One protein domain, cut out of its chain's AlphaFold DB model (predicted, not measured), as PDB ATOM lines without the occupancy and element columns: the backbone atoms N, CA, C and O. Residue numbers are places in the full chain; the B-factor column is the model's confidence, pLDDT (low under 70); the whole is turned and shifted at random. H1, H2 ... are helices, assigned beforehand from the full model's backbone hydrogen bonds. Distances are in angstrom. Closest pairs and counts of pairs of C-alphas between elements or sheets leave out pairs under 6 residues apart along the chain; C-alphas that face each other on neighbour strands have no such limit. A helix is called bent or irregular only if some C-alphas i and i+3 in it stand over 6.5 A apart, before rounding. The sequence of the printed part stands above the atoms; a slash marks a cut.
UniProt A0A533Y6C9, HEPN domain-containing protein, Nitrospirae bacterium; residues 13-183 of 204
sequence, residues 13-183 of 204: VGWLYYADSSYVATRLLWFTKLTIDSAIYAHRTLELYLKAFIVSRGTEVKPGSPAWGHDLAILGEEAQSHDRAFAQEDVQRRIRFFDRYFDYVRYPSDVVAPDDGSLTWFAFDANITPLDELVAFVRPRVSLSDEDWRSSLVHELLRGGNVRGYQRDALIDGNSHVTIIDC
ATOM      1  N   VAL A  13      93.400  98.539 119.885       89.38
ATOM      2  CA  VAL A  13      92.694  97.639 120.818       89.38
ATOM      3  C   VAL A  13      93.479  96.349 121.058       89.38
ATOM      4  O   VAL A  13      93.664  95.933 122.200       89.38
ATOM      5  N   GLY A  14      93.985  95.730 119.986       89.44
ATOM      6  CA  GLY A  14      94.766  94.499 120.086       89.44
ATOM      7  C   GLY A  14      96.066  94.727 120.854       89.44
ATOM      8  O   GLY A  14      96.390  93.969 121.766       89.44
ATOM      9  N   TRP A  15      96.778  95.812 120.543       92.19
ATOM     10  CA  TRP A  15      98.008  96.178 121.248       92.19
ATOM     11  C   TRP A  15      97.772  96.509 122.721       92.19
ATOM     12  O   TRP A  15      98.538  96.042 123.564       92.19
ATOM     13  N   LEU A  16      96.697  97.235 123.048       93.81
ATOM     14  CA  LEU A  16      96.343  97.511 124.439       93.81
ATOM     15  C   LEU A  16      96.011  96.221 125.192       93.81
ATOM     16  O   LEU A  16      96.489  96.043 126.303       93.81
ATOM     17  N   TYR A  17      95.266  95.288 124.593       92.88
ATOM     18  CA  TYR A  17      94.977  93.999 125.227       92.88
ATOM     19  C   TYR A  17      96.259  93.228 125.591       92.88
ATOM     20  O   TYR A  17      96.361  92.656 126.681       92.88
ATOM     21  N   TYR A  18      97.270  93.239 124.713       91.75
ATOM     22  CA  TYR A  18      98.580  92.654 125.011       91.75
ATOM     23  C   TYR A  18      99.315  93.398 126.124       91.75
ATOM     24  O   TYR A  18      99.889  92.750 127.004       91.75
ATOM     25  N   ALA A  19      99.300  94.730 126.095       96.38
ATOM     26  CA  ALA A  19      99.925  95.559 127.118       96.38
ATOM     27  C   ALA A  19      99.286  95.327 128.497       96.38
ATOM     28  O   ALA A  19      99.996  95.006 129.451       96.38
ATOM     29  N   ASP A  20      97.954  95.355 128.578       96.06
ATOM     30  CA  ASP A  20      97.176  95.043 129.778       96.06
ATOM     31  C   ASP A  20      97.491  93.626 130.290       96.06
ATOM     32  O   ASP A  20      97.753  93.430 131.477       96.06
ATOM     33  N   SER A  21      97.527  92.629 129.400       95.38
ATOM     34  CA  SER A  21      97.849  91.242 129.768       95.38
ATOM     35  C   SER A  21      99.266  91.108 130.334       95.38
ATOM     36  O   SER A  21      99.477  90.415 131.331       95.38
ATOM     37  N   SER A  22     100.239  91.783 129.715       96.56
ATOM     38  CA  SER A  22     101.628  91.813 130.182       96.56
ATOM     39  C   SER A  22     101.751  92.524 131.527       96.56
ATOM     40  O   SER A  22     102.471  92.053 132.409       96.56
ATOM     41  N   TYR A  23     101.003  93.606 131.730       97.50
ATOM     42  CA  TYR A  23     100.986  94.338 132.989       97.50
ATOM     43  C   TYR A  23     100.423  93.499 134.134       97.50
ATOM     44  O   TYR A  23     101.061  93.372 135.178       97.50
ATOM     45  N   VAL A  24      99.284  92.838 133.910       95.69
ATOM     46  CA  VAL A  24      98.695  91.901 134.875       95.69
ATOM     47  C   VAL A  24      99.676  90.773 135.200       95.69
ATOM     48  O   VAL A  24      99.859  90.443 136.370       95.69
ATOM     49  N   ALA A  25     100.346  90.203 134.194       95.62
ATOM     50  CA  ALA A  25     101.367  89.179 134.411       95.62
ATOM     51  C   ALA A  25     102.548  89.706 135.244       95.62
ATOM     52  O   ALA A  25     102.962  89.048 136.195       95.62
ATOM     53  N   THR A  26     103.046  90.908 134.944       95.50
ATOM     54  CA  THR A  26     104.140  91.548 135.692       95.50
ATOM     55  C   THR A  26     103.771  91.742 137.159       95.50
ATOM     56  O   THR A  26     104.520  91.345 138.051       95.50
ATOM     57  N   ARG A  27     102.577  92.289 137.413       95.19
ATOM     58  CA  ARG A  27     102.047  92.502 138.762       95.19
ATOM     59  C   ARG A  27     101.862  91.183 139.509       95.19
ATOM     60  O   ARG A  27     102.192  91.112 140.684       95.19
ATOM     61  N   LEU A  28     101.412  90.118 138.840       94.62
ATOM     62  CA  LEU A  28     101.316  88.779 139.436       94.62
ATOM     63  C   LEU A  28     102.677  88.191 139.808       94.62
ATOM     64  O   LEU A  28     102.812  87.631 140.894       94.62
ATOM     65  N   LEU A  29     103.676  88.299 138.930       93.19
ATOM     66  CA  LEU A  29     105.039  87.842 139.211       93.19
ATOM     67  C   LEU A  29     105.610  88.576 140.429       93.19
ATOM     68  O   LEU A  29     106.109  87.938 141.352       93.19
ATOM     69  N   TRP A  30     105.450  89.898 140.486       92.62
ATOM     70  CA  TRP A  30     105.867  90.694 141.639       92.62
ATOM     71  C   TRP A  30     105.104  90.312 142.921       92.62
ATOM     72  O   TRP A  30     105.716  90.017 143.948       92.62
ATOM     73  N   PHE A  31     103.773  90.214 142.844       91.56
ATOM     74  CA  PHE A  31     102.899  89.839 143.963       91.56
ATOM     75  C   PHE A  31     103.248  88.454 144.528       91.56
ATOM     76  O   PHE A  31     103.184  88.224 145.734       91.56
ATOM     77  N   THR A  32     103.688  87.536 143.665       91.62
ATOM     78  CA  THR A  32     104.117  86.180 144.036       91.62
ATOM     79  C   THR A  32     105.616  86.059 144.324       91.62
ATOM     80  O   THR A  32     106.102  84.947 144.528       91.62
ATOM     81  N   LYS A  33     106.349  87.180 144.402       88.75
ATOM     82  CA  LYS A  33     107.791  87.241 144.711       88.75
ATOM     83  C   LYS A  33     108.698  86.548 143.684       88.75
ATOM     84  O   LYS A  33     109.832  86.189 143.993       88.75
ATOM     85  N   LEU A  34     108.244  86.438 142.436       86.12
ATOM     86  CA  LEU A  34     109.053  86.059 141.272       86.12
ATOM     87  C   LEU A  34     109.713  87.306 140.670       86.12
ATOM     88  O   LEU A  34     109.402  87.759 139.569       86.12
ATOM     89  N   THR A  35     110.598  87.910 141.455       78.69
ATOM     90  CA  THR A  35     111.070  89.282 141.240       78.69
ATOM     91  C   THR A  35     111.983  89.411 140.012       78.69
ATOM     92  O   THR A  35     111.855  90.376 139.260       78.69
ATOM     93  N   ILE A  36     112.819  88.410 139.719       80.75
ATOM     94  CA  ILE A  36     113.676  88.393 138.518       80.75
ATOM     95  C   ILE A  36     112.832  88.431 137.240       80.75
ATOM     96  O   ILE A  36     113.006  89.314 136.398       80.75
ATOM     97  N   ASP A  37     111.866  87.516 137.130       84.25
ATOM     98  CA  ASP A  37     110.957  87.455 135.985       84.25
ATOM     99  C   ASP A  37     110.120  88.733 135.871       84.25
ATOM    100  O   ASP A  37     109.878  89.218 134.765       84.25
ATOM    101  N   SER A  38     109.728  89.325 137.006       87.44
ATOM    102  CA  SER A  38     108.977  90.581 137.012       87.44
ATOM    103  C   SER A  38     109.721  91.712 136.291       87.44
ATOM    104  O   SER A  38     109.087  92.467 135.563       87.44
ATOM    105  N   ALA A  39     111.054  91.801 136.391       84.38
ATOM    106  CA  ALA A  39     111.820  92.844 135.703       84.38
ATOM    107  C   ALA A  39     111.858  92.649 134.184       84.38
ATOM    108  O   ALA A  39     111.689  93.614 133.438       84.38
ATOM    109  N   ILE A  40     112.001  91.403 133.725       88.00
ATOM    110  CA  ILE A  40     111.932  91.066 132.294       88.00
ATOM    111  C   ILE A  40     110.544  91.427 131.747       88.00
ATOM    112  O   ILE A  40     110.412  92.034 130.680       88.00
ATOM    113  N   TYR A  41     109.493  91.076 132.490       91.69
ATOM    114  CA  TYR A  41     108.118  91.371 132.102       91.69
ATOM    115  C   TYR A  41     107.773  92.861 132.199       91.69
ATOM    116  O   TYR A  41     106.982  93.340 131.387       91.69
ATOM    117  N   ALA A  42     108.386  93.616 133.110       92.69
ATOM    118  CA  ALA A  42     108.192  95.058 133.222       92.69
ATOM    119  C   ALA A  42     108.684  95.795 131.969       92.69
ATOM    120  O   ALA A  42     107.937  96.598 131.408       92.69
ATOM    121  N   HIS A  43     109.873  95.447 131.464       93.50
ATOM    122  CA  HIS A  43     110.370  95.964 130.184       93.50
ATOM    123  C   HIS A  43     109.380  95.673 129.048       93.50
ATOM    124  O   HIS A  43     108.939  96.581 128.345       93.50
ATOM    125  N   ARG A  44     108.971  94.405 128.896       93.69
ATOM    126  CA  ARG A  44     107.998  94.000 127.868       93.69
ATOM    127  C   ARG A  44     106.662  94.736 128.006       93.69
ATOM    128  O   ARG A  44     106.041  95.082 127.006       93.69
ATOM    129  N   THR A  45     106.198  94.951 129.230       96.62
ATOM    130  CA  THR A  45     104.954  95.676 129.501       96.62
ATOM    131  C   THR A  45     105.045  97.107 128.994       96.62
ATOM    132  O   THR A  45     104.153  97.553 128.272       96.62
ATOM    133  N   LEU A  46     106.135  97.802 129.315       96.75
ATOM    134  CA  LEU A  46     106.368  99.158 128.838       96.75
ATOM    135  C   LEU A  46     106.488  99.213 127.310       96.75
ATOM    136  O   LEU A  46     105.844 100.051 126.684       96.75
ATOM    137  N   GLU A  47     107.225  98.277 126.705       95.94
ATOM    138  CA  GLU A  47     107.327  98.133 125.248       95.94
ATOM    139  C   GLU A  47     105.934  98.060 124.598       95.94
ATOM    140  O   GLU A  47     105.635  98.788 123.650       95.94
ATOM    141  N   LEU A  48     105.058  97.199 125.124       96.31
ATOM    142  CA  LEU A  48     103.719  96.990 124.580       96.31
ATOM    143  C   LEU A  48     102.811  98.208 124.770       96.31
ATOM    144  O   LEU A  48     102.054  98.526 123.854       96.31
ATOM    145  N   TYR A  49     102.893  98.914 125.900       97.31
ATOM    146  CA  TYR A  49     102.134 100.153 126.095       97.31
ATOM    147  C   TYR A  49     102.602 101.273 125.167       97.31
ATOM    148  O   TYR A  49     101.762 101.952 124.576       97.31
ATOM    149  N   LEU A  50     103.916 101.445 124.988       96.94
ATOM    150  CA  LEU A  50     104.458 102.414 124.033       96.94
ATOM    151  C   LEU A  50     103.979 102.093 122.615       96.94
ATOM    152  O   LEU A  50     103.474 102.974 121.923       96.94
ATOM    153  N   LYS A  51     104.032 100.820 122.203       95.62
ATOM    154  CA  LYS A  51     103.495 100.382 120.904       95.62
ATOM    155  C   LYS A  51     101.992 100.620 120.784       95.62
ATOM    156  O   LYS A  51     101.556 101.120 119.752       95.62
ATOM    157  N   ALA A  52     101.203 100.321 121.815       94.75
ATOM    158  CA  ALA A  52      99.764 100.583 121.813       94.75
ATOM    159  C   ALA A  52      99.464 102.077 121.617       94.75
ATOM    160  O   ALA A  52      98.627 102.433 120.785       94.75
ATOM    161  N   PHE A  53     100.196 102.947 122.319       95.38
ATOM    162  CA  PHE A  53     100.108 104.393 122.146       95.38
ATOM    163  C   PHE A  53     100.469 104.809 120.714       95.38
ATOM    164  O   PHE A  53      99.641 105.420 120.043       95.38
ATOM    165  N   ILE A  54     101.643 104.423 120.214       95.19
ATOM    166  CA  ILE A  54     102.142 104.767 118.872       95.19
ATOM    167  C   ILE A  54     101.171 104.299 117.774       95.19
ATOM    168  O   ILE A  54     100.826 105.058 116.866       95.19
ATOM    169  N   VAL A  55     100.647 103.077 117.892       93.19
ATOM    170  CA  VAL A  55      99.648 102.530 116.964       93.19
ATOM    171  C   VAL A  55      98.339 103.310 117.023       93.19
ATOM    172  O   VAL A  55      97.748 103.588 115.981       93.19
ATOM    173  N   SER A  56      97.905 103.740 118.212       92.69
ATOM    174  CA  SER A  56      96.714 104.592 118.350       92.69
ATOM    175  C   SER A  56      96.869 105.971 117.696       92.69
ATOM    176  O   SER A  56      95.872 106.627 117.404       92.69
ATOM    177  N   ARG A  57      98.110 106.394 117.410       93.06
ATOM    178  CA  ARG A  57      98.442 107.619 116.664       93.06
ATOM    179  C   ARG A  57      98.613 107.389 115.157       93.06
ATOM    180  O   ARG A  57      98.870 108.335 114.421       93.06
ATOM    181  N   GLY A  58      98.402 106.160 114.685       90.31
ATOM    182  CA  GLY A  58      98.384 105.810 113.264       90.31
ATOM    183  C   GLY A  58      99.687 105.220 112.723       90.31
ATOM    184  O   GLY A  58      99.751 104.912 111.531       90.31
ATOM    185  N   THR A  59     100.709 105.018 113.559       90.75
ATOM    186  CA  THR A  59     101.947 104.346 113.140       90.75
ATOM    187  C   THR A  59     101.748 102.828 113.107       90.75
ATOM    188  O   THR A  59     101.345 102.203 114.083       90.75
ATOM    189  N   GLU A  60     102.055 102.203 111.973       88.50
ATOM    190  CA  GLU A  60     101.945 100.752 111.791       88.50
ATOM    191  C   GLU A  60     103.204 100.020 112.287       88.50
ATOM    192  O   GLU A  60     104.324 100.380 111.919       88.50
ATOM    193  N   VAL A  61     103.024  98.920 113.025       86.06
ATOM    194  CA  VAL A  61     104.132  98.039 113.431       86.06
ATOM    195  C   VAL A  61     104.514  97.095 112.285       86.06
ATOM    196  O   VAL A  61     103.822  96.117 111.989       86.06
ATOM    197  N   LYS A  62     105.650  97.368 111.634       85.94
ATOM    198  CA  LYS A  62     106.207  96.541 110.544       85.94
ATOM    199  C   LYS A  62     107.736  96.582 110.491       85.94
ATOM    200  O   LYS A  62     108.302  97.584 110.924       85.94
ATOM    201  N   PRO A  63     108.416  95.571 109.916       85.69
ATOM    202  CA  PRO A  63     109.873  95.577 109.786       85.69
ATOM    203  C   PRO A  63     110.410  96.899 109.226       85.69
ATOM    204  O   PRO A  63     109.932  97.379 108.199       85.69
ATOM    205  N   GLY A  64     111.378  97.492 109.926       82.44
ATOM    206  CA  GLY A  64     111.975  98.787 109.580       82.44
ATOM    207  C   GLY A  64     111.233 100.022 110.107       82.44
ATOM    208  O   GLY A  64     111.759 101.121 109.978       82.44
ATOM    209  N   SER A  65     110.048  99.875 110.714       84.25
ATOM    210  CA  SER A  65     109.411 100.972 111.463       84.25
ATOM    211  C   SER A  65     110.044 101.135 112.855       84.25
ATOM    212  O   SER A  65     110.434 100.123 113.446       84.25
ATOM    213  N   PRO A  66     110.085 102.355 113.424       81.06
ATOM    214  CA  PRO A  66     110.521 102.573 114.809       81.06
ATOM    215  C   PRO A  66     109.731 101.731 115.823       81.06
ATOM    216  O   PRO A  66     110.288 101.207 116.780       81.06
ATOM    217  N   ALA A  67     108.445 101.491 115.546       85.12
ATOM    218  CA  ALA A  67     107.554 100.684 116.378       85.12
ATOM    219  C   ALA A  67     107.776  99.156 116.270       85.12
ATOM    220  O   ALA A  67     107.091  98.384 116.942       85.12
ATOM    221  N   TRP A  68     108.694  98.685 115.416       85.62
ATOM    222  CA  TRP A  68     108.982  97.254 115.235       85.62
ATOM    223  C   TRP A  68     109.848  96.666 116.343       85.62
ATOM    224  O   TRP A  68     109.576  95.557 116.806       85.62
ATOM    225  N   GLY A  69     110.891  97.399 116.737       85.81
ATOM    226  CA  GLY A  69     111.910  96.933 117.673       85.81
ATOM    227  C   GLY A  69     111.403  96.774 119.105       85.81
ATOM    228  O   GLY A  69     110.233  97.007 119.403       85.81
ATOM    229  N   HIS A  70     112.306  96.357 119.988       88.25
ATOM    230  CA  HIS A  70     112.051  96.215 121.428       88.25
ATOM    231  C   HIS A  70     112.771  97.287 122.260       88.25
ATOM    232  O   HIS A  70     112.540  97.366 123.456       88.25
ATOM    233  N   ASP A  71     113.618  98.094 121.617       91.12
ATOM    234  CA  ASP A  71     114.391  99.165 122.239       91.12
ATOM    235  C   ASP A  71     113.452 100.266 122.749       91.12
ATOM    236  O   ASP A  71     112.722 100.901 121.976       91.12
ATOM    237  N   LEU A  72     113.448 100.462 124.066       94.06
ATOM    238  CA  LEU A  72     112.536 101.398 124.708       94.06
ATOM    239  C   LEU A  72     112.910 102.859 124.441       94.06
ATOM    240  O   LEU A  72     112.019 103.708 124.462       94.06
ATOM    241  N   ALA A  73     114.180 103.165 124.166       92.00
ATOM    242  CA  ALA A  73     114.606 104.513 123.806       92.00
ATOM    243  C   ALA A  73     114.057 104.898 122.427       92.00
ATOM    244  O   ALA A  73     113.431 105.950 122.297       92.00
ATOM    245  N   ILE A  74     114.172 104.010 121.434       94.06
ATOM    246  CA  ILE A  74     113.601 104.226 120.091       94.06
ATOM    247  C   ILE A  74     112.075 104.369 120.163       94.06
ATOM    248  O   ILE A  74     111.495 105.262 119.542       94.06
ATOM    249  N   LEU A  75     111.403 103.511 120.939       96.44
ATOM    250  CA  LEU A  75     109.954 103.611 121.140       96.44
ATOM    251  C   LEU A  75     109.566 104.901 121.881       96.44
ATOM    252  O   LEU A  75     108.546 105.507 121.559       96.44
ATOM    253  N   GLY A  76     110.373 105.342 122.847       96.19
ATOM    254  CA  GLY A  76     110.185 106.602 123.562       96.19
ATOM    255  C   GLY A  76     110.318 107.828 122.654       96.19
ATOM    256  O   GLY A  76     109.492 108.736 122.740       96.19
ATOM    257  N   GLU A  77     111.305 107.839 121.755       95.19
ATOM    258  CA  GLU A  77     111.495 108.892 120.748       95.19
ATOM    259  C   GLU A  77     110.336 108.941 119.743       95.19
ATOM    260  O   GLU A  77     109.807 110.016 119.445       95.19
ATOM    261  N   GLU A  78     109.886 107.780 119.258       95.94
ATOM    262  CA  GLU A  78     108.713 107.698 118.385       95.94
ATOM    263  C   GLU A  78     107.466 108.216 119.113       95.94
ATOM    264  O   GLU A  78     106.746 109.049 118.565       95.94
ATOM    265  N   ALA A  79     107.228 107.812 120.365       96.19
ATOM    266  CA  ALA A  79     106.106 108.314 121.159       96.19
ATOM    267  C   ALA A  79     106.175 109.839 121.367       96.19
ATOM    268  O   ALA A  79     105.165 110.531 121.215       96.19
ATOM    269  N   GLN A  80     107.370 110.379 121.616       96.25
ATOM    270  CA  GLN A  80     107.619 111.818 121.723       96.25
ATOM    271  C   GLN A  80     107.270 112.590 120.445       96.25
ATOM    272  O   GLN A  80     106.836 113.744 120.527       96.25
ATOM    273  N   SER A  81     107.443 111.982 119.270       95.44
ATOM    274  CA  SER A  81     107.066 112.615 118.002       95.44
ATOM    275  C   SER A  81     105.551 112.855 117.887       95.44
ATOM    276  O   SER A  81     105.137 113.807 117.220       95.44
ATOM    277  N   HIS A  82     104.740 112.054 118.590       94.56
ATOM    278  CA  HIS A  82     103.278 112.178 118.637       94.56
ATOM    279  C   HIS A  82     102.780 113.007 119.825       94.56
ATOM    280  O   HIS A  82     101.769 113.696 119.702       94.56
ATOM    281  N   ASP A  83     103.467 112.951 120.969       94.31
ATOM    282  CA  ASP A  83     103.097 113.674 122.187       94.31
ATOM    283  C   ASP A  83     104.339 114.145 122.963       94.31
ATOM    284  O   ASP A  83     105.132 113.357 123.484       94.31
ATOM    285  N   ARG A  84     104.488 115.470 123.094       93.38
ATOM    286  CA  ARG A  84     105.630 116.096 123.780       93.38
ATOM    287  C   ARG A  84     105.702 115.768 125.269       93.38
ATOM    288  O   ARG A  84     106.774 115.947 125.842       93.38
ATOM    289  N   ALA A  85     104.630 115.289 125.901       93.88
ATOM    290  CA  ALA A  85     104.675 114.843 127.291       93.88
ATOM    291  C   ALA A  85     105.680 113.696 127.487       93.88
ATOM    292  O   ALA A  85     106.306 113.605 128.541       93.88
ATOM    293  N   PHE A  86     105.923 112.872 126.462       95.31
ATOM    294  CA  PHE A  86     106.957 111.836 126.522       95.31
ATOM    295  C   PHE A  86     108.375 112.413 126.591       95.31
ATOM    296  O   PHE A  86     109.272 111.721 127.052       95.31
ATOM    297  N   ALA A  87     108.594 113.675 126.204       94.44
ATOM    298  CA  ALA A  87     109.890 114.346 126.339       94.44
ATOM    299  C   ALA A  87     110.208 114.772 127.784       94.44
ATOM    300  O   ALA A  87     111.310 115.260 128.043       94.44
ATOM    301  N   GLN A  88     109.254 114.648 128.715       93.31
ATOM    302  CA  GLN A  88     109.478 114.986 130.118       93.31
ATOM    303  C   GLN A  88     110.621 114.147 130.690       93.31
ATOM    304  O   GLN A  88     110.698 112.935 130.474       93.31
ATOM    305  N   GLU A  89     111.503 114.799 131.448       90.56
ATOM    306  CA  GLU A  89     112.705 114.157 131.973       90.56
ATOM    307  C   GLU A  89     112.353 112.926 132.818       90.56
ATOM    308  O   GLU A  89     112.941 111.868 132.619       90.56
ATOM    309  N   ASP A  90     111.342 113.015 133.685       91.38
ATOM    310  CA  ASP A  90     110.933 111.901 134.546       91.38
ATOM    311  C   ASP A  90     110.442 110.667 133.779       91.38
ATOM    312  O   ASP A  90     110.733 109.542 134.198       91.38
ATOM    313  N   VAL A  91     109.766 110.865 132.643       93.06
ATOM    314  CA  VAL A  91     109.339 109.783 131.742       93.06
ATOM    315  C   VAL A  91     110.569 109.130 131.117       93.06
ATOM    316  O   VAL A  91     110.769 107.921 131.227       93.06
ATOM    317  N   GLN A  92     111.446 109.944 130.529       92.12
ATOM    318  CA  GLN A  92     112.655 109.481 129.848       92.12
ATOM    319  C   GLN A  92     113.619 108.747 130.789       92.12
ATOM    320  O   GLN A  92     114.220 107.739 130.419       92.12
ATOM    321  N   ARG A  93     113.751 109.220 132.032       88.38
ATOM    322  CA  ARG A  93     114.567 108.579 133.072       88.38
ATOM    323  C   ARG A  93     114.067 107.171 133.399       88.38
ATOM    324  O   ARG A  93     114.875 106.248 133.489       88.38
ATOM    325  N   ARG A  94     112.751 106.980 133.525       90.56
ATOM    326  CA  ARG A  94     112.145 105.669 133.817       90.56
ATOM    327  C   ARG A  94     112.191 104.722 132.623       90.56
ATOM    328  O   ARG A  94     112.477 103.545 132.810       90.56
ATOM    329  N   ILE A  95     111.997 105.230 131.403       92.19
ATOM    330  CA  ILE A  95     112.181 104.448 130.169       92.19
ATOM    331  C   ILE A  95     113.604 103.870 130.119       92.19
ATOM    332  O   ILE A  95     113.768 102.657 129.993       92.19
ATOM    333  N   ARG A  96     114.630 104.709 130.329       87.88
ATOM    334  CA  ARG A  96     116.035 104.258 130.367       87.88
ATOM    335  C   ARG A  96     116.315 103.245 131.470       87.88
ATOM    336  O   ARG A  96     117.125 102.347 131.270       87.88
ATOM    337  N   PHE A  97     115.678 103.384 132.632       86.44
ATOM    338  CA  PHE A  97     115.839 102.430 133.730       86.44
ATOM    339  C   PHE A  97     115.435 101.006 133.324       86.44
ATOM    340  O   PHE A  97     116.181 100.070 133.608       86.44
ATOM    341  N   PHE A  98     114.301 100.838 132.636       88.00
ATOM    342  CA  PHE A  98     113.852  99.513 132.201       88.00
ATOM    343  C   PHE A  98     114.728  98.920 131.096       88.00
ATOM    344  O   PHE A  98     114.924  97.709 131.086       88.00
ATOM    345  N   ASP A  99     115.281  99.756 130.220       85.56
ATOM    346  CA  ASP A  99     116.160  99.334 129.126       85.56
ATOM    347  C   ASP A  99     117.546  98.895 129.642       85.56
ATOM    348  O   ASP A  99     118.041  97.815 129.318       85.56
ATOM    349  N   ARG A 100     118.135  99.678 130.559       80.12
ATOM    350  CA  ARG A 100     119.521  99.521 131.042       80.12
ATOM    351  C   ARG A 100     119.856  98.136 131.591       80.12
ATOM    352  O   ARG A 100     120.978  97.670 131.411       80.12
ATOM    353  N   TYR A 101     118.928  97.508 132.311       75.38
ATOM    354  CA  TYR A 101     119.182  96.224 132.978       75.38
ATOM    355  C   TYR A 101     118.543  95.034 132.270       75.38
ATOM    356  O   TYR A 101     118.783  93.899 132.678       75.38
ATOM    357  N   PHE A 102     117.739  95.258 131.231       83.56
ATOM    358  CA  PHE A 102     116.957  94.198 130.603       83.56
ATOM    359  C   PHE A 102     117.836  93.058 130.074       83.56
ATOM    360  O   PHE A 102     117.627  91.895 130.431       83.56
ATOM    361  N   ASP A 103     118.866  93.395 129.299       83.00
ATOM    362  CA  ASP A 103     119.784  92.409 128.723       83.00
ATOM    363  C   ASP A 103     120.614  91.694 129.792       83.00
ATOM    364  O   ASP A 103     120.807  90.482 129.705       83.00
ATOM    365  N   TYR A 104     121.036  92.406 130.840       78.69
ATOM    366  CA  TYR A 104     121.760  91.805 131.963       78.69
ATOM    367  C   TYR A 104     120.909  90.766 132.705       78.69
ATOM    368  O   TYR A 104     121.382  89.672 133.007       78.69
ATOM    369  N   VAL A 105     119.634  91.074 132.965       79.62
ATOM    370  CA  VAL A 105     118.716  90.151 133.652       79.62
ATOM    371  C   VAL A 105     118.410  88.925 132.789       79.62
ATOM    372  O   VAL A 105     118.263  87.821 133.312       79.62
ATOM    373  N   ARG A 106     118.323  89.099 131.466       82.38
ATOM    374  CA  ARG A 106     117.991  88.019 130.531       82.38
ATOM    375  C   ARG A 106     119.187  87.130 130.184       82.38
ATOM    376  O   ARG A 106     119.004  85.929 129.985       82.38
ATOM    377  N   TYR A 107     120.383  87.707 130.111       83.94
ATOM    378  CA  TYR A 107     121.610  87.036 129.680       83.94
ATOM    379  C   TYR A 107     122.767  87.285 130.662       83.94
ATOM    380  O   TYR A 107     123.804  87.837 130.283       83.94
ATOM    381  N   PRO A 108     122.637  86.857 131.931       76.00
ATOM    382  CA  PRO A 108     123.612  87.175 132.975       76.00
ATOM    383  C   PRO A 108     125.008  86.580 132.728       76.00
ATOM    384  O   PRO A 108     125.974  87.024 133.344       76.00
ATOM    385  N   SER A 109     125.135  85.575 131.853       82.62
ATOM    386  CA  SER A 109     126.423  84.999 131.442       82.62
ATOM    387  C   SER A 109     127.093  85.735 130.282       82.62
ATOM    388  O   SER A 109     128.305  85.613 130.117       82.62
ATOM    389  N   ASP A 110     126.317  86.468 129.481       81.69
ATOM    390  CA  ASP A 110     126.751  86.955 128.166       81.69
ATOM    391  C   ASP A 110     126.900  88.482 128.136       81.69
ATOM    392  O   ASP A 110     127.518  89.032 127.222       81.69
ATOM    393  N   VAL A 111     126.354  89.173 129.141       80.00
ATOM    394  CA  VAL A 111     126.335  90.634 129.237       80.00
ATOM    395  C   VAL A 111     127.038  91.078 130.512       80.00
ATOM    396  O   VAL A 111     126.720  90.634 131.616       80.00
ATOM    397  N   VAL A 112     127.999  91.992 130.361       75.75
ATOM    398  CA  VAL A 112     128.676  92.616 131.498       75.75
ATOM    399  C   VAL A 112     127.703  93.575 132.169       75.75
ATOM    400  O   VAL A 112     127.162  94.481 131.536       75.75
ATOM    401  N   ALA A 113     127.485  93.355 133.460       70.12
ATOM    402  CA  ALA A 113     126.671  94.227 134.285       70.12
ATOM    403  C   ALA A 113     127.246  95.663 134.269       70.12
ATOM    404  O   ALA A 113     128.472  95.806 134.282       70.12
ATOM    405  N   PRO A 114     126.419  96.725 134.261       70.38
ATOM    406  CA  PRO A 114     126.933  98.094 134.276       70.38
ATOM    407  C   PRO A 114     127.815  98.358 135.513       70.38
ATOM    408  O   PRO A 114     127.341  98.284 136.648       70.38
ATOM    409  N   ASP A 115     129.101  98.663 135.300       69.38
ATOM    410  CA  ASP A 115     130.074  98.984 136.361       69.38
ATOM    411  C   ASP A 115     130.036 100.472 136.703       69.38
ATOM    412  O   ASP A 115     130.973 101.243 136.495       69.38
ATOM    413  N   ASP A 116     128.874 100.904 137.159       69.25
ATOM    414  CA  ASP A 116     128.651 102.285 137.545       69.25
ATOM    415  C   ASP A 116     127.994 102.391 138.919       69.25
ATOM    416  O   ASP A 116     127.632 103.480 139.329       69.25
ATOM    417  N   GLY A 117     127.880 101.290 139.666       61.94
ATOM    418  CA  GLY A 117     127.339 101.265 141.029       61.94
ATOM    419  C   GLY A 117     125.814 101.174 141.117       61.94
ATOM    420  O   GLY A 117     125.303 100.855 142.193       61.94
ATOM    421  N   SER A 118     125.094 101.349 140.006       61.62
ATOM    422  CA  SER A 118     123.629 101.361 139.981       61.62
ATOM    423  C   SER A 118     122.991  99.994 140.282       61.62
ATOM    424  O   SER A 118     121.858  99.914 140.756       61.62
ATOM    425  N   LEU A 119     123.737  98.899 140.093       62.44
ATOM    426  CA  LEU A 119     123.311  97.541 140.458       62.44
ATOM    427  C   LEU A 119     123.127  97.343 141.964       62.44
ATOM    428  O   LEU A 119     122.317  96.513 142.365       62.44
ATOM    429  N   THR A 120     123.821  98.124 142.798       52.84
ATOM    430  CA  THR A 120     123.637  98.106 144.265       52.84
ATOM    431  C   THR A 120     122.197  98.462 144.651       52.84
ATOM    432  O   THR A 120     121.714  98.093 145.720       52.84
ATOM    433  N   TRP A 121     121.499  99.148 143.747       54.69
ATOM    434  CA  TRP A 121     120.163  99.696 143.927       54.69
ATOM    435  C   TRP A 121     119.143  99.069 142.980       54.69
ATOM    436  O   TRP A 121     117.944  99.321 143.109       54.69
ATOM    437  N   PHE A 122     119.604  98.203 142.074       63.25
ATOM    438  CA  PHE A 122     118.765  97.326 141.277       63.25
ATOM    439  C   PHE A 122     118.189  96.220 142.172       63.25
ATOM    440  O   PHE A 122     118.632  95.074 142.190       63.25
ATOM    441  N   ALA A 123     117.181  96.584 142.958       66.00
ATOM    442  CA  ALA A 123     116.318  95.624 143.613       66.00
ATOM    443  C   ALA A 123     115.191  95.274 142.642       66.00
ATOM    444  O   ALA A 123     114.424  96.145 142.237       66.00
ATOM    445  N   PHE A 124     115.061  93.995 142.298       67.69
ATOM    446  CA  PHE A 124     113.965  93.514 141.460       67.69
ATOM    447  C   PHE A 124     112.576  93.902 141.999       67.69
ATOM    448  O   PHE A 124     111.652  94.044 141.217       67.69
ATOM    449  N   ASP A 125     112.429  94.124 143.309       67.19
ATOM    450  CA  ASP A 125     111.185  94.617 143.917       67.19
ATOM    451  C   ASP A 125     110.919  96.115 143.670       67.19
ATOM    452  O   ASP A 125     109.767  96.542 143.727       67.19
ATOM    453  N   ALA A 126     111.953  96.920 143.395       72.56
ATOM    454  CA  ALA A 126     111.852  98.371 143.204       72.56
ATOM    455  C   ALA A 126     111.389  98.769 141.791       72.56
ATOM    456  O   ALA A 126     111.179  99.949 141.519       72.56
ATOM    457  N   ASN A 127     111.228  97.803 140.884       80.75
ATOM    458  CA  ASN A 127     110.816  98.047 139.503       80.75
ATOM    459  C   ASN A 127     109.310  98.325 139.356       80.75
ATOM    460  O   ASN A 127     108.902  98.918 138.359       80.75
ATOM    461  N   ILE A 128     108.484  97.911 140.323       89.88
ATOM    462  CA  ILE A 128     107.036  97.884 140.124       89.88
ATOM    463  C   ILE A 128     106.433  99.280 140.222       89.88
ATOM    464  O   ILE A 128     105.586  99.630 139.410       89.88
ATOM    465  N   THR A 129     106.931 100.114 141.140       90.25
ATOM    466  CA  THR A 129     106.451 101.491 141.300       90.25
ATOM    467  C   THR A 129     106.761 102.343 140.063       90.25
ATOM    468  O   THR A 129     105.823 102.912 139.508       90.25
ATOM    469  N   PRO A 130     108.005 102.381 139.533       91.31
ATOM    470  CA  PRO A 130     108.291 103.083 138.280       91.31
ATOM    471  C   PRO A 130     107.500 102.550 137.082       91.31
ATOM    472  O   PRO A 130     107.176 103.315 136.171       91.31
ATOM    473  N   LEU A 131     107.186 101.247 137.065       94.56
ATOM    474  CA  LEU A 131     106.324 100.670 136.036       94.56
ATOM    475  C   LEU A 131     104.895 101.196 136.175       94.56
ATOM    476  O   LEU A 131     104.335 101.646 135.184       94.56
ATOM    477  N   ASP A 132     104.315 101.157 137.376       95.62
ATOM    478  CA  ASP A 132     102.954 101.634 137.641       95.62
ATOM    479  C   ASP A 132     102.795 103.110 137.256       95.62
ATOM    480  O   ASP A 132     101.805 103.474 136.623       95.62
ATOM    481  N   GLU A 133     103.796 103.944 137.551       95.31
ATOM    482  CA  GLU A 133     103.840 105.345 137.123       95.31
ATOM    483  C   GLU A 133     103.835 105.478 135.592       95.31
ATOM    484  O   GLU A 133     103.037 106.231 135.034       95.31
ATOM    485  N   LEU A 134     104.689 104.728 134.884       96.19
ATOM    486  CA  LEU A 134     104.719 104.761 133.419       96.19
ATOM    487  C   LEU A 134     103.444 104.185 132.795       96.19
ATOM    488  O   LEU A 134     102.978 104.705 131.788       96.19
ATOM    489  N   VAL A 135     102.841 103.151 133.375       96.94
ATOM    490  CA  VAL A 135     101.564 102.605 132.895       96.94
ATOM    491  C   VAL A 135     100.446 103.623 133.103       96.94
ATOM    492  O   VAL A 135      99.675 103.870 132.177       96.94
ATOM    493  N   ALA A 136     100.392 104.276 134.263       95.69
ATOM    494  CA  ALA A 136      99.454 105.363 134.535       95.69
ATOM    495  C   ALA A 136      99.653 106.562 133.599       95.69
ATOM    496  O   ALA A 136      98.694 107.250 133.260       95.69
ATOM    497  N   PHE A 137     100.885 106.794 133.148       95.69
ATOM    498  CA  PHE A 137     101.192 107.796 132.142       95.69
ATOM    499  C   PHE A 137     100.732 107.358 130.738       95.69
ATOM    500  O   PHE A 137      99.974 108.064 130.077       95.69
ATOM    501  N   VAL A 138     101.168 106.197 130.251       96.06
ATOM    502  CA  VAL A 138     100.970 105.812 128.844       96.06
ATOM    503  C   VAL A 138      99.549 105.322 128.575       96.06
ATOM    504  O   VAL A 138      98.964 105.692 127.558       96.06
ATOM    505  N   ARG A 139      98.977 104.501 129.463       94.94
ATOM    506  CA  ARG A 139      97.715 103.793 129.209       94.94
ATOM    507  C   ARG A 139      96.542 104.735 128.905       94.94
ATOM    508  O   ARG A 139      95.893 104.501 127.887       94.94
ATOM    509  N   PRO A 140      96.285 105.813 129.675       93.25
ATOM    510  CA  PRO A 140      95.208 106.753 129.352       93.25
ATOM    511  C   PRO A 140      95.429 107.470 128.014       93.25
ATOM    512  O   PRO A 140      94.480 107.819 127.328       93.25
ATOM    513  N   ARG A 141      96.682 107.647 127.574       93.75
ATOM    514  CA  ARG A 141      97.007 108.330 126.310       93.75
ATOM    515  C   ARG A 141      96.737 107.483 125.060       93.75
ATOM    516  O   ARG A 141      96.798 108.027 123.950       93.75
ATOM    517  N   VAL A 142      96.442 106.187 125.206       93.50
ATOM    518  CA  VAL A 142      96.074 105.298 124.093       93.50
ATOM    519  C   VAL A 142      94.677 105.669 123.598       93.50
ATOM    520  O   VAL A 142      93.690 105.541 124.315       93.50
ATOM    521  N   SER A 143      94.584 106.141 122.355       91.50
ATOM    522  CA  SER A 143      93.310 106.592 121.780       91.50
ATOM    523  C   SER A 143      92.453 105.403 121.340       91.50
ATOM    524  O   SER A 143      92.820 104.690 120.406       91.50
ATOM    525  N   LEU A 144      91.312 105.207 122.004       89.25
ATOM    526  CA  LEU A 144      90.337 104.141 121.754       89.25
ATOM    527  C   LEU A 144      88.907 104.692 121.751       89.25
ATOM    528  O   LEU A 144      88.667 105.809 122.205       89.25
ATOM    529  N   SER A 145      87.951 103.900 121.256       89.81
ATOM    530  CA  SER A 145      86.533 104.178 121.493       89.81
ATOM    531  C   SER A 145      86.160 103.885 122.955       89.81
ATOM    532  O   SER A 145      86.799 103.061 123.612       89.81
ATOM    533  N   ASP A 146      85.094 104.511 123.460       88.44
ATOM    534  CA  ASP A 146      84.578 104.239 124.812       88.44
ATOM    535  C   ASP A 146      84.231 102.755 125.026       88.44
ATOM    536  O   ASP A 146      84.377 102.228 126.129       88.44
ATOM    537  N   GLU A 147      83.742 102.082 123.981       89.81
ATOM    538  CA  GLU A 147      83.387 100.661 124.014       89.81
ATOM    539  C   GLU A 147      84.634  99.775 124.130       89.81
ATOM    540  O   GLU A 147      84.704  98.903 125.001       89.81
ATOM    541  N   ASP A 148      85.654 100.050 123.316       89.81
ATOM    542  CA  ASP A 148      86.932  99.334 123.368       89.81
ATOM    543  C   ASP A 148      87.660  99.569 124.698       89.81
ATOM    544  O   ASP A 148      88.248  98.652 125.268       89.81
ATOM    545  N   TRP A 149      87.597 100.789 125.240       90.00
ATOM    546  CA  TRP A 149      88.177 101.074 126.548       90.00
ATOM    547  C   TRP A 149      87.494 100.272 127.658       90.00
ATOM    548  O   TRP A 149      88.165  99.649 128.484       90.00
ATOM    549  N   ARG A 150      86.157 100.249 127.676       88.94
ATOM    550  CA  ARG A 150      85.376  99.520 128.690       88.94
ATOM    551  C   ARG A 150      85.539  98.001 128.609       88.94
ATOM    552  O   ARG A 150      85.276  97.328 129.598       88.94
ATOM    553  N   SER A 151      85.966  97.476 127.466       88.56
ATOM    554  CA  SER A 151      86.268  96.051 127.273       88.56
ATOM    555  C   SER A 151      87.755  95.715 127.454       88.56
ATOM    556  O   SER A 151      88.161  94.565 127.296       88.56
ATOM    557  N   SER A 152      88.592  96.698 127.804       91.44
ATOM    558  CA  SER A 152      90.003  96.453 128.102       91.44
ATOM    559  C   SER A 152      90.168  95.614 129.373       91.44
ATOM    560  O   SER A 152      89.454  95.790 130.363       91.44
ATOM    561  N   LEU A 153      91.143  94.703 129.365       92.31
ATOM    562  CA  LEU A 153      91.322  93.707 130.423       92.31
ATOM    563  C   LEU A 153      91.524  94.348 131.804       92.31
ATOM    564  O   LEU A 153      90.945  93.884 132.787       92.31
ATOM    565  N   VAL A 154      92.330  95.411 131.900       93.88
ATOM    566  CA  VAL A 154      92.550  96.095 133.185       93.88
ATOM    567  C   VAL A 154      91.262  96.757 133.685       93.88
ATOM    568  O   VAL A 154      90.966  96.657 134.876       93.88
ATOM    569  N   HIS A 155      90.456  97.353 132.800       92.50
ATOM    570  CA  HIS A 155      89.170  97.943 133.185       92.50
ATOM    571  C   HIS A 155      88.208  96.878 133.732       92.50
ATOM    572  O   HIS A 155      87.660  97.025 134.828       92.50
ATOM    573  N   GLU A 156      88.049  95.760 133.017       91.44
ATOM    574  CA  GLU A 156      87.189  94.650 133.444       91.44
ATOM    575  C   GLU A 156      87.626  94.053 134.792       91.44
ATOM    576  O   GLU A 156      86.791  93.785 135.666       91.44
ATOM    577  N   LEU A 157      88.939  93.884 134.989       91.88
ATOM    578  CA  LEU A 157      89.524  93.395 136.238       91.88
ATOM    579  C   LEU A 157      89.207  94.316 137.419       91.88
ATOM    580  O   LEU A 157      88.782  93.846 138.477       91.88
ATOM    581  N   LEU A 158      89.392  95.626 137.255       90.50
ATOM    582  CA  LEU A 158      89.199  96.592 138.337       90.50
ATOM    583  C   LEU A 158      87.725  96.754 138.726       90.50
ATOM    584  O   LEU A 158      87.423  96.937 139.911       90.50
ATOM    585  N   ARG A 159      86.806  96.601 137.765       87.50
ATOM    586  CA  ARG A 159      85.351  96.658 137.986       87.50
ATOM    587  C   ARG A 159      84.756  95.376 138.573       87.50
ATOM    588  O   ARG A 159      83.570  95.363 138.893       87.50
ATOM    589  N   GLY A 160      85.567  94.336 138.773       70.94
ATOM    590  CA  GLY A 160      85.106  93.076 139.353       70.94
ATOM    591  C   GLY A 160      84.235  92.271 138.390       70.94
ATOM    592  O   GLY A 160      83.272  91.643 138.825       70.94
ATOM    593  N   GLY A 161      84.559  92.308 137.090       65.44
ATOM    594  CA  GLY A 161      83.970  91.419 136.089       65.44
ATOM    595  C   GLY A 161      84.256  89.935 136.369       65.44
ATOM    596  O   GLY A 161      84.747  89.566 137.433       65.44
ATOM    597  N   ASN A 162      83.969  89.067 135.396       56.16
ATOM    598  CA  ASN A 162      84.050  87.593 135.471       56.16
ATOM    599  C   ASN A 162      85.491  87.027 135.595       56.16
ATOM    600  O   ASN A 162      85.875  86.087 134.899       56.16
ATOM    601  N   VAL A 163      86.324  87.606 136.458       61.09
ATOM    602  CA  VAL A 163      87.768  87.383 136.506       61.09
ATOM    603  C   VAL A 163      88.208  86.827 137.858       61.09
ATOM    604  O   VAL A 163      87.555  86.994 138.887       61.09
ATOM    605  N   ARG A 164      89.333  86.110 137.853       70.12
ATOM    606  CA  ARG A 164      89.867  85.430 139.034       70.12
ATOM    607  C   ARG A 164      90.414  86.476 140.015       70.12
ATOM    608  O   ARG A 164      91.322  87.222 139.656       70.12
ATOM    609  N   GLY A 165      89.888  86.507 141.245       82.94
ATOM    610  CA  GLY A 165      90.166  87.553 142.247       82.94
ATOM    611  C   GLY A 165      91.649  87.896 142.436       82.94
ATOM    612  O   GLY A 165      91.997  89.069 142.489       82.94
ATOM    613  N   TYR A 166      92.537  86.900 142.368       89.19
ATOM    614  CA  TYR A 166      93.980  87.098 142.528       89.19
ATOM    615  C   TYR A 166      94.624  88.033 141.486       89.19
ATOM    616  O   TYR A 166      95.630  88.670 141.778       89.19
ATOM    617  N   GLN A 167      94.078  88.131 140.266       92.62
ATOM    618  CA  GLN A 167      94.604  89.041 139.235       92.62
ATOM    619  C   GLN A 167      94.301  90.494 139.589       92.62
ATOM    620  O   GLN A 167      95.153  91.366 139.443       92.62
ATOM    621  N   ARG A 168      93.089  90.739 140.092       92.25
ATOM    622  CA  ARG A 168      92.679  92.046 140.596       92.25
ATOM    623  C   ARG A 168      93.473  92.409 141.844       92.25
ATOM    624  O   ARG A 168      93.967  93.525 141.919       92.25
ATOM    625  N   ASP A 169      93.629  91.472 142.776       93.06
ATOM    626  CA  ASP A 169      94.390  91.689 144.009       93.06
ATOM    627  C   ASP A 169      95.842  92.080 143.695       93.06
ATOM    628  O   ASP A 169      96.341  93.076 144.212       93.06
ATOM    629  N   ALA A 170      96.482  91.393 142.742       93.19
ATOM    630  CA  ALA A 170      97.817  91.757 142.277       93.19
ATOM    631  C   ALA A 170      97.870  93.140 141.605       93.19
ATOM    632  O   ALA A 170      98.858  93.851 141.759       93.19
ATOM    633  N   LEU A 171      96.836  93.564 140.868       94.06
ATOM    634  CA  LEU A 171      96.791  94.908 140.274       94.06
ATOM    635  C   LEU A 171      96.694  96.018 141.328       94.06
ATOM    636  O   LEU A 171      97.299  97.071 141.136       94.06
ATOM    637  N   ILE A 172      95.946  95.796 142.413       93.31
ATOM    638  CA  ILE A 172      95.671  96.826 143.428       93.31
ATOM    639  C   ILE A 172      96.717  96.886 144.547       93.31
ATOM    640  O   ILE A 172      96.871  97.940 145.159       93.31
ATOM    641  N   ASP A 173      97.422  95.788 144.831       92.81
ATOM    642  CA  ASP A 173      98.320  95.677 145.989       92.81
ATOM    643  C   ASP A 173      99.452  96.723 145.978       92.81
ATOM    644  O   ASP A 173     100.403  96.635 145.206       92.81
ATOM    645  N   GLY A 174      99.343  97.764 146.803       90.62
ATOM    646  CA  GLY A 174     100.333  98.846 146.850       90.62
ATOM    647  C   GLY A 174     100.399  99.734 145.596       90.62
ATOM    648  O   GLY A 174     101.306 100.554 145.496       90.62
ATOM    649  N   ASN A 175      99.459  99.610 144.653       94.06
ATOM    650  CA  ASN A 175      99.420 100.442 143.450       94.06
ATOM    651  C   ASN A 175      98.602 101.719 143.698       94.06
ATOM    652  O   ASN A 175      97.369 101.706 143.698       94.06
ATOM    653  N   SER A 176      99.288 102.845 143.888       93.31
ATOM    654  CA  SER A 176      98.666 104.158 144.106       93.31
ATOM    655  C   SER A 176      98.056 104.785 142.850       93.31
ATOM    656  O   SER A 176      97.349 105.785 142.960       93.31
ATOM    657  N   HIS A 177      98.299 104.218 141.665       94.50
ATOM    658  CA  HIS A 177      97.921 104.816 140.383       94.50
ATOM    659  C   HIS A 177      96.736 104.124 139.700       94.50
ATOM    660  O   HIS A 177      96.342 104.524 138.607       94.50
ATOM    661  N   VAL A 178      96.120 103.124 140.341       93.50
ATOM    662  CA  VAL A 178      95.003 102.331 139.785       93.50
ATOM    663  C   VAL A 178      93.876 103.200 139.221       93.50
ATOM    664  O   VAL A 178      93.335 102.899 138.161       93.50
ATOM    665  N   THR A 179      93.523 104.290 139.903       91.31
ATOM    666  CA  THR A 179      92.455 105.202 139.464       91.31
ATOM    667  C   THR A 179      92.803 105.939 138.173       91.31
ATOM    668  O   THR A 179      91.926 106.142 137.337       91.31
ATOM    669  N   ILE A 180      94.072 106.313 137.998       93.25
ATOM    670  CA  ILE A 180      94.582 106.942 136.777       93.25
ATOM    671  C   ILE A 180      94.647 105.904 135.656       93.25
ATOM    672  O   ILE A 180      94.189 106.168 134.551       93.25
ATOM    673  N   ILE A 181      95.146 104.703 135.956       92.94
ATOM    674  CA  ILE A 181      95.248 103.590 135.005       92.94
ATOM    675  C   ILE A 181      93.868 103.217 134.443       92.94
ATOM    676  O   ILE A 181      93.752 102.986 133.243       92.94
ATOM    677  N   ASP A 182      92.819 103.189 135.272       90.62
ATOM    678  CA  ASP A 182      91.435 102.887 134.859       90.62
ATOM    679  C   ASP A 182      90.739 104.041 134.108       90.62
ATOM    680  O   ASP A 182      89.637 103.889 133.571       90.62
ATOM    681  N   CYS A 183      91.355 105.223 134.083       84.81
ATOM    682  CA  CYS A 183      90.729 106.428 133.572       84.81
ATOM    683  C   CYS A 183      90.618 106.389 132.042       84.81
ATOM    684  O   CYS A 183      91.626 106.387 131.347       84.81
TER     685      CYS A 183
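AT A GLANCE: This is residues 13 to 183 of the 204 residues of the protein "HEPN domain-containing protein" of Nitrospirae bacterium (UniProt A0A533Y6C9). The core is a bundle of three long helices side by side, H1, H2 and H6, with the hairpin H1 and H2 packed along H6. H3 and H5 pack on H2 on one side of this core, short H8 and H9 pack on H1 on the other, and H10 packs on H6; the long link 107 to 123 and H7 make the two ends of the longest axis. The printed part has 171 residues with ten named helices, H1 to H10 in chain order, and no named strand; the class is all helix. It is compact, with a radius of gyration of the C-alphas of 15.7 A and spans of 48 by 37 by 27 A.

IN THESE COORDINATES: Begin with the longest helix, H2, residues 35 to 56: find C-alpha 35 at (111.070, 89.282, 141.240) and run 31.1 A to C-alpha 56 at (96.714, 104.592, 118.350). Before it comes H1, residues 13 to 31, 26.5 A, starting from C-alpha 13 at (92.694, 97.639, 120.818). After it find H3, 72 to 82, 15.5 A; H4, 84 to 87; and H5, 89 to 106, 26.7 A, irregular, with C-alphas 100 and 103 7.5 A apart. H6, 124 to 141, 27.1 A, has a kink of 31 degrees near residue 134 and is only just irregular, with C-alphas 137 and 140 6.7 A apart. Then come H7, 146 to 150; H8, 153 to 158; H9, 165 to 172; and H10, 178 to 181.

HOW THE PARTS SIT: Look first at the bundle. H2 touches H1 at Ala 52 and Trp 15, closest C-alphas 4.8 A, opposite ways at a shallow tilt of 18 degrees. H2 touches H6 at Thr 35 and Phe 124, 5.1 A, the same way at 12 degrees. H1 and H6 only just touch, with 3 pairs of C-alphas within 8 A. Moving outward, H5 touches residues 36 to 46 of H2 at a steep tilt of 50 degrees, closest His 43 and Phe 98, 5.4 A. H3 touches H2 at Ala 79 and Ile 54, 5.8 A; H4 and H3 touch only at the corner. H9 touches H1, about perpendicular at 89 degrees, closest Leu 28 and Ala 170, 5.4 A. H8 touches H1 at Asp 20 and Val 154, 5.8 A. H10 touches H6 at Ala 136 and Ile 181, 4.6 A, while H7 is close to H1 but not clearly touching. Every O i to N i+4 pair is within hydrogen-bond range in H1, H7, H8 and H9; the counts are 17 of 18 in H2, 6 of 7 in H3, 10 of 14 in H5 and 9 of 14 in H6, and H4 and H10 are too short for such a pair.

THE WHOLE: The two C-alphas farthest apart, Asp 115 and Glu 147, are 48.3 A apart. The printed part has no cut; the links H2 to H3 and H5 to H6 are long. Look for pLDDT under 70 at residues 115 to 125 and 161 to 163.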